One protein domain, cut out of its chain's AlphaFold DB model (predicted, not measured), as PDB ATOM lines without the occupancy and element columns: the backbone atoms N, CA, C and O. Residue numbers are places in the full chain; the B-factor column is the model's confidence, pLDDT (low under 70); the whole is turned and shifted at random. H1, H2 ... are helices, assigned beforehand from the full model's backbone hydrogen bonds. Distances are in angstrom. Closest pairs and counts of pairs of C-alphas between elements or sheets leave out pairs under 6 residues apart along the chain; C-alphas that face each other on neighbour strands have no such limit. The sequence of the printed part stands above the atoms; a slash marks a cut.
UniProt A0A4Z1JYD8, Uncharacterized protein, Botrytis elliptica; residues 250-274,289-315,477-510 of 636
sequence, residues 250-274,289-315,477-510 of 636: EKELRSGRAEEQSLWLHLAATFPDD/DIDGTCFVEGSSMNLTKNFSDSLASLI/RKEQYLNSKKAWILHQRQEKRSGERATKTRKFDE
ATOM      1  N   GLU A 250     284.006 -40.476  19.589       88.25
ATOM      2  CA  GLU A 250     282.559 -40.469  19.316       88.25
ATOM      3  C   GLU A 250     281.902 -39.126  19.677       88.25
ATOM      4  O   GLU A 250     281.050 -38.620  18.939       88.25
ATOM      5  N   LYS A 251     282.310 -38.514  20.797       87.88
ATOM      6  CA  LYS A 251     281.860 -37.174  21.197       87.88
ATOM      7  C   LYS A 251     282.328 -36.114  20.197       87.88
ATOM      8  O   LYS A 251     281.544 -35.241  19.826       87.88
ATOM      9  N   GLU A 252     283.570 -36.205  19.730       85.88
ATOM     10  CA  GLU A 252     284.166 -35.294  18.749       85.88
ATOM     11  C   GLU A 252     283.489 -35.417  17.375       85.88
ATOM     12  O   GLU A 252     283.070 -34.408  16.798       85.88
ATOM     13  N   LEU A 253     283.242 -36.648  16.911       86.19
ATOM     14  CA  LEU A 253     282.467 -36.951  15.704       86.19
ATOM     15  C   LEU A 253     281.073 -36.303  15.743       86.19
ATOM     16  O   LEU A 253     280.665 -35.644  14.782       86.19
ATOM     17  N   ARG A 254     280.360 -36.443  16.871       83.62
ATOM     18  CA  ARG A 254     279.019 -35.869  17.089       83.62
ATOM     19  C   ARG A 254     279.014 -34.355  17.301       83.62
ATOM     20  O   ARG A 254     277.989 -33.728  17.050       83.62
ATOM     21  N   SER A 255     280.126 -33.765  17.738       84.94
ATOM     22  CA  SER A 255     280.245 -32.317  17.968       84.94
ATOM     23  C   SER A 255     280.356 -31.482  16.683       84.94
ATOM     24  O   SER A 255     280.256 -30.255  16.737       84.94
ATOM     25  N   GLY A 256     280.541 -32.135  15.527       81.25
ATOM     26  CA  GLY A 256     280.720 -31.465  14.242       81.25
ATOM     27  C   GLY A 256     279.502 -30.651  13.801       81.25
ATOM     28  O   GLY A 256     278.375 -31.153  13.780       81.25
ATOM     29  N   ARG A 257     279.735 -29.396  13.405       83.00
ATOM     30  CA  ARG A 257     278.681 -28.465  12.956       83.00
ATOM     31  C   ARG A 257     278.082 -28.906  11.618       83.00
ATOM     32  O   ARG A 257     278.752 -29.570  10.836       83.00
ATOM     33  N   ALA A 258     276.854 -28.491  11.308       80.38
ATOM     34  CA  ALA A 258     276.185 -28.857  10.052       80.38
ATOM     35  C   ALA A 258     276.973 -28.426   8.794       80.38
ATOM     36  O   ALA A 258     276.972 -29.126   7.783       80.38
ATOM     37  N   GLU A 259     277.694 -27.306   8.861       84.00
ATOM     38  CA  GLU A 259     278.535 -26.808   7.767       84.00
ATOM     39  C   GLU A 259     279.819 -27.632   7.604       84.00
ATOM     40  O   GLU A 259     280.271 -27.878   6.488       84.00
ATOM     41  N   GLU A 260     280.371 -28.130   8.712       84.12
ATOM     42  CA  GLU A 260     281.486 -29.078   8.706       84.12
ATOM     43  C   GLU A 260     281.041 -30.445   8.158       84.12
ATOM     44  O   GLU A 260     281.720 -31.015   7.310       84.12
ATOM     45  N   GLN A 261     279.860 -30.932   8.561       80.94
ATOM     46  CA  GLN A 261     279.240 -32.134   7.991       80.94
ATOM     47  C   GLN A 261     279.102 -31.996   6.468       80.94
ATOM     48  O   GLN A 261     279.556 -32.863   5.726       80.94
ATOM     49  N   SER A 262     278.555 -30.869   5.997       80.38
ATOM     50  CA  SER A 262     278.463 -30.525   4.571       80.38
ATOM     51  C   SER A 262     279.834 -30.531   3.880       80.38
ATOM     52  O   SER A 262     279.967 -31.122   2.811       80.38
ATOM     53  N   LEU A 263     280.868 -29.921   4.471       85.44
ATOM     54  CA  LEU A 263     282.231 -29.952   3.927       85.44
ATOM     55  C   LEU A 263     282.735 -31.392   3.747       85.44
ATOM     56  O   LEU A 263     283.163 -31.751   2.652       85.44
ATOM     57  N   TRP A 264     282.660 -32.223   4.788       84.06
ATOM     58  CA  TRP A 264     283.112 -33.616   4.742       84.06
ATOM     59  C   TRP A 264     282.314 -34.472   3.745       84.06
ATOM     60  O   TRP A 264     282.890 -35.315   3.063       84.06
ATOM     61  N   LEU A 265     281.011 -34.217   3.597       80.88
ATOM     62  CA  LEU A 265     280.170 -34.827   2.562       80.88
ATOM     63  C   LEU A 265     280.610 -34.429   1.151       80.88
ATOM     64  O   LEU A 265     280.664 -35.273   0.257       80.88
ATOM     65  N   HIS A 266     280.951 -33.153   0.939       81.56
ATOM     66  CA  HIS A 266     281.502 -32.703  -0.335       81.56
ATOM     67  C   HIS A 266     282.881 -33.299  -0.599       81.56
ATOM     68  O   HIS A 266     283.120 -33.712  -1.726       81.56
ATOM     69  N   LEU A 267     283.750 -33.412   0.408       82.44
ATOM     70  CA  LEU A 267     285.043 -34.090   0.297       82.44
ATOM     71  C   LEU A 267     284.870 -35.552  -0.140       82.44
ATOM     72  O   LEU A 267     285.385 -35.920  -1.191       82.44
ATOM     73  N   ALA A 268     284.073 -36.344   0.584       79.62
ATOM     74  CA  ALA A 268     283.822 -37.753   0.262       79.62
ATOM     75  C   ALA A 268     283.186 -37.949  -1.129       79.62
ATOM     76  O   ALA A 268     283.568 -38.843  -1.874       79.62
ATOM     77  N   ALA A 269     282.249 -37.081  -1.528       78.31
ATOM     78  CA  ALA A 269     281.637 -37.140  -2.858       78.31
ATOM     79  C   ALA A 269     282.561 -36.644  -3.991       78.31
ATOM     80  O   ALA A 269     282.302 -36.918  -5.166       78.31
ATOM     81  N   THR A 270     283.597 -35.868  -3.670       76.31
ATOM     82  CA  THR A 270     284.565 -35.318  -4.637       76.31
ATOM     83  C   THR A 270     285.742 -36.267  -4.832       76.31
ATOM     84  O   THR A 270     286.216 -36.385  -5.958       76.31
ATOM     85  N   PHE A 271     286.138 -36.983  -3.777       77.75
ATOM     86  CA  PHE A 271     287.271 -37.910  -3.742       77.75
ATOM     87  C   PHE A 271     286.821 -39.316  -3.286       77.75
ATOM     88  O   PHE A 271     287.148 -39.723  -2.174       77.75
ATOM     89  N   PRO A 272     286.011 -40.036  -4.093       69.56
ATOM     90  CA  PRO A 272     285.431 -41.320  -3.688       69.56
ATOM     91  C   PRO A 272     286.387 -42.515  -3.819       69.56
ATOM     92  O   PRO A 272     286.278 -43.445  -3.030       69.56
ATOM     93  N   ASP A 273     287.289 -42.494  -4.807       64.38
ATOM     94  CA  ASP A 273     288.065 -43.673  -5.237       64.38
ATOM     95  C   ASP A 273     289.522 -43.666  -4.750       64.38
ATOM     96  O   ASP A 273     290.293 -44.567  -5.075       64.38
ATOM     97  N   ASP A 274     289.930 -42.628  -4.019       60.94
ATOM     98  CA  ASP A 274     291.331 -42.404  -3.681       60.94
ATOM     99  C   ASP A 274     291.551 -42.473  -2.168       60.94
ATOM    100  O   ASP A 274     291.734 -41.466  -1.491       60.94
ATOM    101  N   ASP A 289     296.177 -23.457  17.053       44.41
ATOM    102  CA  ASP A 289     295.688 -22.119  16.696       44.41
ATOM    103  C   ASP A 289     295.313 -21.820  15.235       44.41
ATOM    104  O   ASP A 289     296.048 -21.218  14.454       44.41
ATOM    105  N   ILE A 290     294.037 -22.079  14.933       44.16
ATOM    106  CA  ILE A 290     293.332 -21.433  13.823       44.16
ATOM    107  C   ILE A 290     293.068 -19.957  14.195       44.16
ATOM    108  O   ILE A 290     292.088 -19.635  14.874       44.16
ATOM    109  N   ASP A 291     293.941 -19.056  13.733       41.84
ATOM    110  CA  ASP A 291     293.758 -17.591  13.669       41.84
ATOM    111  C   ASP A 291     293.353 -16.880  14.990       41.84
ATOM    112  O   ASP A 291     292.687 -15.842  14.950       41.84
ATOM    113  N   GLY A 292     293.676 -17.424  16.175       38.25
ATOM    114  CA  GLY A 292     293.423 -16.801  17.497       38.25
ATOM    115  C   GLY A 292     291.953 -16.469  17.834       38.25
ATOM    116  O   GLY A 292     291.646 -15.924  18.891       38.25
ATOM    117  N   THR A 293     291.029 -16.805  16.937       38.34
ATOM    118  CA  THR A 293     289.589 -16.506  16.987       38.34
ATOM    119  C   THR A 293     288.755 -17.776  17.172       38.34
ATOM    120  O   THR A 293     287.530 -17.715  17.275       38.34
ATOM    121  N   CYS A 294     289.428 -18.926  17.259       39.44
ATOM    122  CA  CYS A 294     288.842 -20.259  17.373       39.44
ATOM    123  C   CYS A 294     289.070 -20.899  18.753       39.44
ATOM    124  O   CYS A 294     289.042 -22.122  18.876       39.44
ATOM    125  N   PHE A 295     289.273 -20.091  19.800       31.56
ATOM    126  CA  PHE A 295     289.305 -20.589  21.175       31.56
ATOM    127  C   PHE A 295     287.912 -21.048  21.621       31.56
ATOM    128  O   PHE A 295     287.072 -20.254  22.044       31.56
ATOM    129  N   VAL A 296     287.695 -22.360  21.565       34.91
ATOM    130  CA  VAL A 296     286.840 -23.067  22.520       34.91
ATOM    131  C   VAL A 296     287.765 -23.978  23.314       34.91
ATOM    132  O   VAL A 296     288.298 -24.950  22.774       34.91
ATOM    133  N   GLU A 297     287.993 -23.645  24.583       32.41
ATOM    134  CA  GLU A 297     288.794 -24.473  25.483       32.41
ATOM    135  C   GLU A 297     288.205 -25.895  25.549       32.41
ATOM    136  O   GLU A 297     287.056 -26.088  25.941       32.41
ATOM    137  N   GLY A 298     288.996 -26.901  25.155       41.44
ATOM    138  CA  GLY A 298     288.702 -28.315  25.424       41.44
ATOM    139  C   GLY A 298     288.465 -29.249  24.227       41.44
ATOM    140  O   GLY A 298     288.574 -30.456  24.424       41.44
ATOM    141  N   SER A 299     288.195 -28.770  23.004       48.72
ATOM    142  CA  SER A 299     288.090 -29.656  21.817       48.72
ATOM    143  C   SER A 299     288.443 -28.935  20.508       48.72
ATOM    144  O   SER A 299     287.602 -28.278  19.891       48.72
ATOM    145  N   SER A 300     289.704 -29.045  20.088       55.50
ATOM    146  CA  SER A 300     290.347 -28.168  19.097       55.50
ATOM    147  C   SER A 300     290.229 -28.609  17.628       55.50
ATOM    148  O   SER A 300     291.050 -28.190  16.817       55.50
ATOM    149  N   MET A 301     289.273 -29.476  17.273       64.12
ATOM    150  CA  MET A 301     289.189 -30.073  15.922       64.12
ATOM    151  C   MET A 301     287.995 -29.618  15.071       64.12
ATOM    152  O   MET A 301     287.964 -29.883  13.871       64.12
ATOM    153  N   ASN A 302     287.014 -28.915  15.640       73.25
ATOM    154  CA  ASN A 302     285.867 -28.446  14.862       73.25
ATOM    155  C   ASN A 302     286.232 -27.191  14.055       73.25
ATOM    156  O   ASN A 302     286.475 -26.122  14.620       73.25
ATOM    157  N   LEU A 303     286.217 -27.312  12.727       82.75
ATOM    158  CA  LEU A 303     286.449 -26.198  11.807       82.75
ATOM    159  C   LEU A 303     285.394 -25.097  12.003       82.75
ATOM    160  O   LEU A 303     284.219 -25.362  12.283       82.75
ATOM    161  N   THR A 304     285.791 -23.833  11.825       87.69
ATOM    162  CA  THR A 304     284.812 -22.739  11.868       87.69
ATOM    163  C   THR A 304     283.853 -22.838  10.691       87.69
ATOM    164  O   THR A 304     284.248 -23.195   9.584       87.69
ATOM    165  N   LYS A 305     282.599 -22.426  10.910       88.88
ATOM    166  CA  LYS A 305     281.582 -22.317   9.855       88.88
ATOM    167  C   LYS A 305     282.134 -21.644   8.591       88.88
ATOM    168  O   LYS A 305     282.068 -22.215   7.514       88.88
ATOM    169  N   ASN A 306     282.746 -20.470   8.750       91.00
ATOM    170  CA  ASN A 306     283.268 -19.685   7.633       91.00
ATOM    171  C   ASN A 306     284.391 -20.407   6.870       91.00
ATOM    172  O   ASN A 306     284.487 -20.249   5.653       91.00
ATOM    173  N   PHE A 307     285.240 -21.174   7.565       91.19
ATOM    174  CA  PHE A 307     286.278 -21.996   6.942       91.19
ATOM    175  C   PHE A 307     285.651 -23.149   6.157       91.19
ATOM    176  O   PHE A 307     285.940 -23.296   4.971       91.19
ATOM    177  N   SER A 308     284.727 -23.889   6.776       90.69
ATOM    178  CA  SER A 308     284.004 -24.988   6.128       90.69
ATOM    179  C   SER A 308     283.224 -24.530   4.897       90.69
ATOM    180  O   SER A 308     283.339 -25.151   3.844       90.69
ATOM    181  N   ASP A 309     282.503 -23.409   4.987       91.19
ATOM    182  CA  ASP A 309     281.743 -22.825   3.877       91.19
ATOM    183  C   ASP A 309     282.664 -22.367   2.728       91.19
ATOM    184  O   ASP A 309     282.348 -22.580   1.555       91.19
ATOM    185  N   SER A 310     283.829 -21.780   3.042       94.00
ATOM    186  CA  SER A 310     284.808 -21.338   2.034       94.00
ATOM    187  C   SER A 310     285.485 -22.528   1.344       94.00
ATOM    188  O   SER A 310     285.572 -22.566   0.117       94.00
ATOM    189  N   LEU A 311     285.918 -23.535   2.109       93.62
ATOM    190  CA  LEU A 311     286.559 -24.729   1.561       93.62
ATOM    191  C   LEU A 311     285.567 -25.570   0.743       93.62
ATOM    192  O   LEU A 311     285.891 -25.992  -0.366       93.62
ATOM    193  N   ALA A 312     284.330 -25.737   1.222       91.69
ATOM    194  CA  ALA A 312     283.271 -26.413   0.472       91.69
ATOM    195  C   ALA A 312     282.923 -25.670  -0.829       91.69
ATOM    196  O   ALA A 312     282.652 -26.311  -1.842       91.69
ATOM    197  N   SER A 313     282.970 -24.334  -0.830       93.75
ATOM    198  CA  SER A 313     282.780 -23.521  -2.039       93.75
ATOM    199  C   SER A 313     283.861 -23.778  -3.090       93.75
ATOM    200  O   SER A 313     283.535 -23.961  -4.260       93.75
ATOM    201  N   LEU A 314     285.129 -23.867  -2.674       94.56
ATOM    202  CA  LEU A 314     286.237 -24.229  -3.562       94.56
ATOM    203  C   LEU A 314     286.085 -25.659  -4.103       94.56
ATOM    204  O   LEU A 314     286.151 -25.865  -5.308       94.56
ATOM    205  N   ILE A 315     285.796 -26.637  -3.241       92.50
ATOM    206  CA  ILE A 315     285.629 -28.052  -3.631       92.50
ATOM    207  C   ILE A 315     284.453 -28.254  -4.604       92.50
ATOM    208  O   ILE A 315     284.504 -29.122  -5.474       92.50
ATOM    209  N   ARG A 477     275.101 -41.516   2.199       74.94
ATOM    210  CA  ARG A 477     276.075 -40.416   2.253       74.94
ATOM    211  C   ARG A 477     276.356 -39.949   3.675       74.94
ATOM    212  O   ARG A 477     277.496 -39.627   3.995       74.94
ATOM    213  N   LYS A 478     275.354 -39.950   4.561       81.06
ATOM    214  CA  LYS A 478     275.571 -39.671   5.991       81.06
ATOM    215  C   LYS A 478     276.519 -40.690   6.636       81.06
ATOM    216  O   LYS A 478     277.311 -40.314   7.497       81.06
ATOM    217  N   GLU A 479     276.459 -41.954   6.229       85.25
ATOM    218  CA  GLU A 479     277.389 -42.988   6.689       85.25
ATOM    219  C   GLU A 479     278.802 -42.782   6.126       85.25
ATOM    220  O   GLU A 479     279.760 -42.781   6.901       85.25
ATOM    221  N   GLN A 480     278.936 -42.480   4.827       79.50
ATOM    222  CA  GLN A 480     280.215 -42.073   4.222       79.50
ATOM    223  C   GLN A 480     280.850 -40.893   4.975       79.50
ATOM    224  O   GLN A 480     282.011 -40.973   5.364       79.50
ATOM    225  N   TYR A 481     280.072 -39.847   5.280       82.44
ATOM    226  CA  TYR A 481     280.509 -38.718   6.108       82.44
ATOM    227  C   TYR A 481     281.085 -39.155   7.458       82.44
ATOM    228  O   TYR A 481     282.191 -38.748   7.823       82.44
ATOM    229  N   LEU A 482     280.330 -39.967   8.205       83.50
ATOM    230  CA  LEU A 482     280.761 -40.421   9.522       83.50
ATOM    231  C   LEU A 482     282.055 -41.228   9.404       83.50
ATOM    232  O   LEU A 482     282.941 -41.046  10.231       83.50
ATOM    233  N   ASN A 483     282.202 -42.051   8.367       85.38
ATOM    234  CA  ASN A 483     283.406 -42.845   8.132       85.38
ATOM    235  C   ASN A 483     284.617 -41.975   7.740       85.38
ATOM    236  O   ASN A 483     285.697 -42.173   8.296       85.38
ATOM    237  N   SER A 484     284.449 -40.954   6.891       80.50
ATOM    238  CA  SER A 484     285.521 -40.001   6.560       80.50
ATOM    239  C   SER A 484     285.960 -39.168   7.771       80.50
ATOM    240  O   SER A 484     287.159 -39.062   8.034       80.50
ATOM    241  N   LYS A 485     285.022 -38.627   8.571       85.44
ATOM    242  CA  LYS A 485     285.385 -37.882   9.794       85.44
ATOM    243  C   LYS A 485     285.979 -38.806  10.869       85.44
ATOM    244  O   LYS A 485     286.923 -38.399  11.543       85.44
ATOM    245  N   LYS A 486     285.517 -40.062  10.990       87.50
ATOM    246  CA  LYS A 486     286.150 -41.098  11.837       87.50
ATOM    247  C   LYS A 486     287.611 -41.327  11.452       87.50
ATOM    248  O   LYS A 486     288.479 -41.251  12.317       87.50
ATOM    249  N   ALA A 487     287.885 -41.563  10.166       84.50
ATOM    250  CA  ALA A 487     289.243 -41.757   9.658       84.50
ATOM    251  C   ALA A 487     290.147 -40.556   9.987       84.50
ATOM    252  O   ALA A 487     291.265 -40.733  10.468       84.50
ATOM    253  N   TRP A 488     289.635 -39.334   9.810       84.62
ATOM    254  CA  TRP A 488     290.379 -38.115  10.119       84.62
ATOM    255  C   TRP A 488     290.675 -37.927  11.615       84.62
ATOM    256  O   TRP A 488     291.825 -37.663  11.962       84.62
ATOM    257  N   ILE A 489     289.688 -38.112  12.502       85.88
ATOM    258  CA  ILE A 489     289.887 -38.044  13.965       85.88
ATOM    259  C   ILE A 489     290.956 -39.057  14.397       85.88
ATOM    260  O   ILE A 489     291.898 -38.719  15.120       85.88
ATOM    261  N   LEU A 490     290.863 -40.293  13.896       87.62
ATOM    262  CA  LEU A 490     291.844 -41.341  14.166       87.62
ATOM    263  C   LEU A 490     293.253 -40.958  13.685       87.62
ATOM    264  O   LEU A 490     294.206 -41.109  14.454       87.62
ATOM    265  N   HIS A 491     293.383 -40.413  12.471       84.38
ATOM    266  CA  HIS A 491     294.655 -39.926  11.929       84.38
ATOM    267  C   HIS A 491     295.243 -38.797  12.787       84.38
ATOM    268  O   HIS A 491     296.387 -38.894  13.224       84.38
ATOM    269  N   GLN A 492     294.469 -37.748  13.085       82.75
ATOM    270  CA  GLN A 492     294.917 -36.623  13.917       82.75
ATOM    271  C   GLN A 492     295.373 -37.086  15.306       82.75
ATOM    272  O   GLN A 492     296.392 -36.637  15.833       82.75
ATOM    273  N   ARG A 493     294.666 -38.054  15.893       86.12
ATOM    274  CA  ARG A 493     295.047 -38.659  17.170       86.12
ATOM    275  C   ARG A 493     296.311 -39.519  17.065       86.12
ATOM    276  O   ARG A 493     297.112 -39.528  18.003       86.12
ATOM    277  N   GLN A 494     296.516 -40.233  15.960       87.88
ATOM    278  CA  GLN A 494     297.751 -40.978  15.696       87.88
ATOM    279  C   GLN A 494     298.946 -40.033  15.511       87.88
ATOM    280  O   GLN A 494     300.000 -40.285  16.094       87.88
ATOM    281  N   GLU A 495     298.765 -38.933  14.780       83.88
ATOM    282  CA  GLU A 495     299.755 -37.871  14.555       83.88
ATOM    283  C   GLU A 495     300.114 -37.150  15.866       83.88
ATOM    284  O   GLU A 495     301.287 -37.006  16.210       83.88
ATOM    285  N   LYS A 496     299.120 -36.831  16.706       85.69
ATOM    286  CA  LYS A 496     299.361 -36.324  18.066       85.69
ATOM    287  C   LYS A 496     300.152 -37.325  18.916       85.69
ATOM    288  O   LYS A 496     301.132 -36.954  19.562       85.69
ATOM    289  N   ARG A 497     299.780 -38.613  18.894       87.62
ATOM    290  CA  ARG A 497     300.498 -39.679  19.623       87.62
ATOM    291  C   ARG A 497     301.923 -39.893  19.100       87.62
ATOM    292  O   ARG A 497     302.801 -40.207  19.905       87.62
ATOM    293  N   SER A 498     302.183 -39.743  17.800       87.69
ATOM    294  CA  SER A 498     303.536 -39.853  17.240       87.69
ATOM    295  C   SER A 498     304.389 -38.632  17.600       87.69
ATOM    296  O   SER A 498     305.522 -38.817  18.039       87.69
ATOM    297  N   GLY A 499     303.829 -37.417  17.566       86.81
ATOM    298  CA  GLY A 499     304.479 -36.194  18.054       86.81
ATOM    299  C   GLY A 499     304.800 -36.233  19.556       86.81
ATOM    300  O   GLY A 499     305.916 -35.914  19.975       86.81
ATOM    301  N   GLU A 500     303.873 -36.716  20.388       89.00
ATOM    302  CA  GLU A 500     304.119 -36.953  21.817       89.00
ATOM    303  C   GLU A 500     305.214 -38.001  22.063       89.00
ATOM    304  O   GLU A 500     306.009 -37.860  22.991       89.00
ATOM    305  N   ARG A 501     305.280 -39.063  21.248       91.00
ATOM    306  CA  ARG A 501     306.368 -40.054  21.322       91.00
ATOM    307  C   ARG A 501     307.699 -39.437  20.898       91.00
ATOM    308  O   ARG A 501     308.662 -39.563  21.642       91.00
ATOM    309  N   ALA A 502     307.748 -38.723  19.776       89.06
ATOM    310  CA  ALA A 502     308.960 -38.075  19.276       89.06
ATOM    311  C   ALA A 502     309.524 -37.051  20.277       89.06
ATOM    312  O   ALA A 502     310.724 -37.043  20.549       89.06
ATOM    313  N   THR A 503     308.664 -36.237  20.895       89.88
ATOM    314  CA  THR A 503     309.071 -35.280  21.940       89.88
ATOM    315  C   THR A 503     309.515 -35.965  23.236       89.88
ATOM    316  O   THR A 503     310.480 -35.507  23.852       89.88
ATOM    317  N   LYS A 504     308.888 -37.080  23.642       93.88
ATOM    318  CA  LYS A 504     309.352 -37.909  24.775       93.88
ATOM    319  C   LYS A 504     310.721 -38.543  24.495       93.88
ATOM    320  O   LYS A 504     311.597 -38.443  25.350       93.88
ATOM    321  N   THR A 505     310.932 -39.114  23.307       93.62
ATOM    322  CA  THR A 505     312.230 -39.674  22.886       93.62
ATOM    323  C   THR A 505     313.309 -38.593  22.853       93.62
ATOM    324  O   THR A 505     314.335 -38.754  23.501       93.62
ATOM    325  N   ARG A 506     313.041 -37.437  22.224       92.56
ATOM    326  CA  ARG A 506     313.980 -36.302  22.187       92.56
ATOM    327  C   ARG A 506     314.398 -35.844  23.586       92.56
ATOM    328  O   ARG A 506     315.585 -35.649  23.818       92.56
ATOM    329  N   LYS A 507     313.453 -35.718  24.529       94.19
ATOM    330  CA  LYS A 507     313.769 -35.387  25.931       94.19
ATOM    331  C   LYS A 507     314.610 -36.476  26.603       94.19
ATOM    332  O   LYS A 507     315.534 -36.157  27.340       94.19
ATOM    333  N   PHE A 508     314.317 -37.753  26.355       94.62
ATOM    334  CA  PHE A 508     315.103 -38.863  26.899       94.62
ATOM    335  C   PHE A 508     316.548 -38.868  26.373       94.62
ATOM    336  O   PHE A 508     317.484 -39.025  27.158       94.62
ATOM    337  N   ASP A 509     316.741 -38.628  25.075       93.50
ATOM    338  CA  ASP A 509     318.070 -38.518  24.468       93.50
ATOM    339  C   ASP A 509     318.823 -37.267  24.946       93.50
ATOM    340  O   ASP A 509     320.026 -37.334  25.194       93.50
ATOM    341  N   GLU A 510     318.124 -36.153  25.179       94.31
ATOM    342  CA  GLU A 510     318.684 -34.944  25.793       94.31
ATOM    343  C   GLU A 510     319.154 -35.199  27.238       94.31
ATOM    344  O   GLU A 510     320.288 -34.856  27.584       94.31
TER     345      GLU A 510
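AT A GLANCE: This is residues 250 to 274, 289 to 315 and 477 to 510 of the 636 residues of an uncharacterized protein of Botrytis elliptica (UniProt A0A4Z1JYD8). A small head of three helices has one long helical arm: H4 begins in the head, crossing H2, and its residues 493 to 510 stick out alone. In the head, H2 and H3 pack side by side, and the short H1 packs on H4 with its residues 482 to 489. The printed part has 86 residues with four named helices, in the order H1, H2, H3, H4, and no named strand: the class is all helix. The whole is loose, with a radius of gyration of the C-alphas of 15.5 A, and spans 47 by 33 by 25 A.

HOW THE PARTS SIT: Start at H1, residues 250 to 255, which touches residues 482 to 489 of H4, residues 477 to 510; the closest C-alphas, of Leu 253 and Lys 485, are 6.7 A apart. These two run opposite ways at a steep tilt of 68 degrees, only just short of about perpendicular. Next comes H2, residues 258 to 270, which touches residues 477 to 485 of H4, about perpendicular at 85 degrees; the closest C-alphas are those of Leu 265 and Tyr 481, 5.3 A. H2 also touches H3, residues 305 to 315, the same way at a shallow tilt of 17 degrees, closest at C-alphas 263 and 312, 5.1 A. H1 is apart from H2 and H3, and H3 from H4. In H1, H2, H3 and H4 every O i to N i+4 pair is within hydrogen-bond range.

IN THESE COORDINATES: Find C-alpha 250 at (282.559, -40.469, 19.316), where H1 begins. H2 is 18.1 A long and H3 15.2 A, from first to last C-alpha. From C-alpha 477 at (276.075, -40.416, 2.253), H4 runs 49.0 A to C-alpha 510 at (318.684, -34.944, 25.793).

THE WHOLE: Look for two cuts: 29.1 A separate C-alphas 274 and 289, and 16.7 A C-alphas 315 and 477. The link from H1 to H2 is tight. Residues 289 to 304 hold no named element; pLDDT is under 70 at 272 to 274 and 289 to 301.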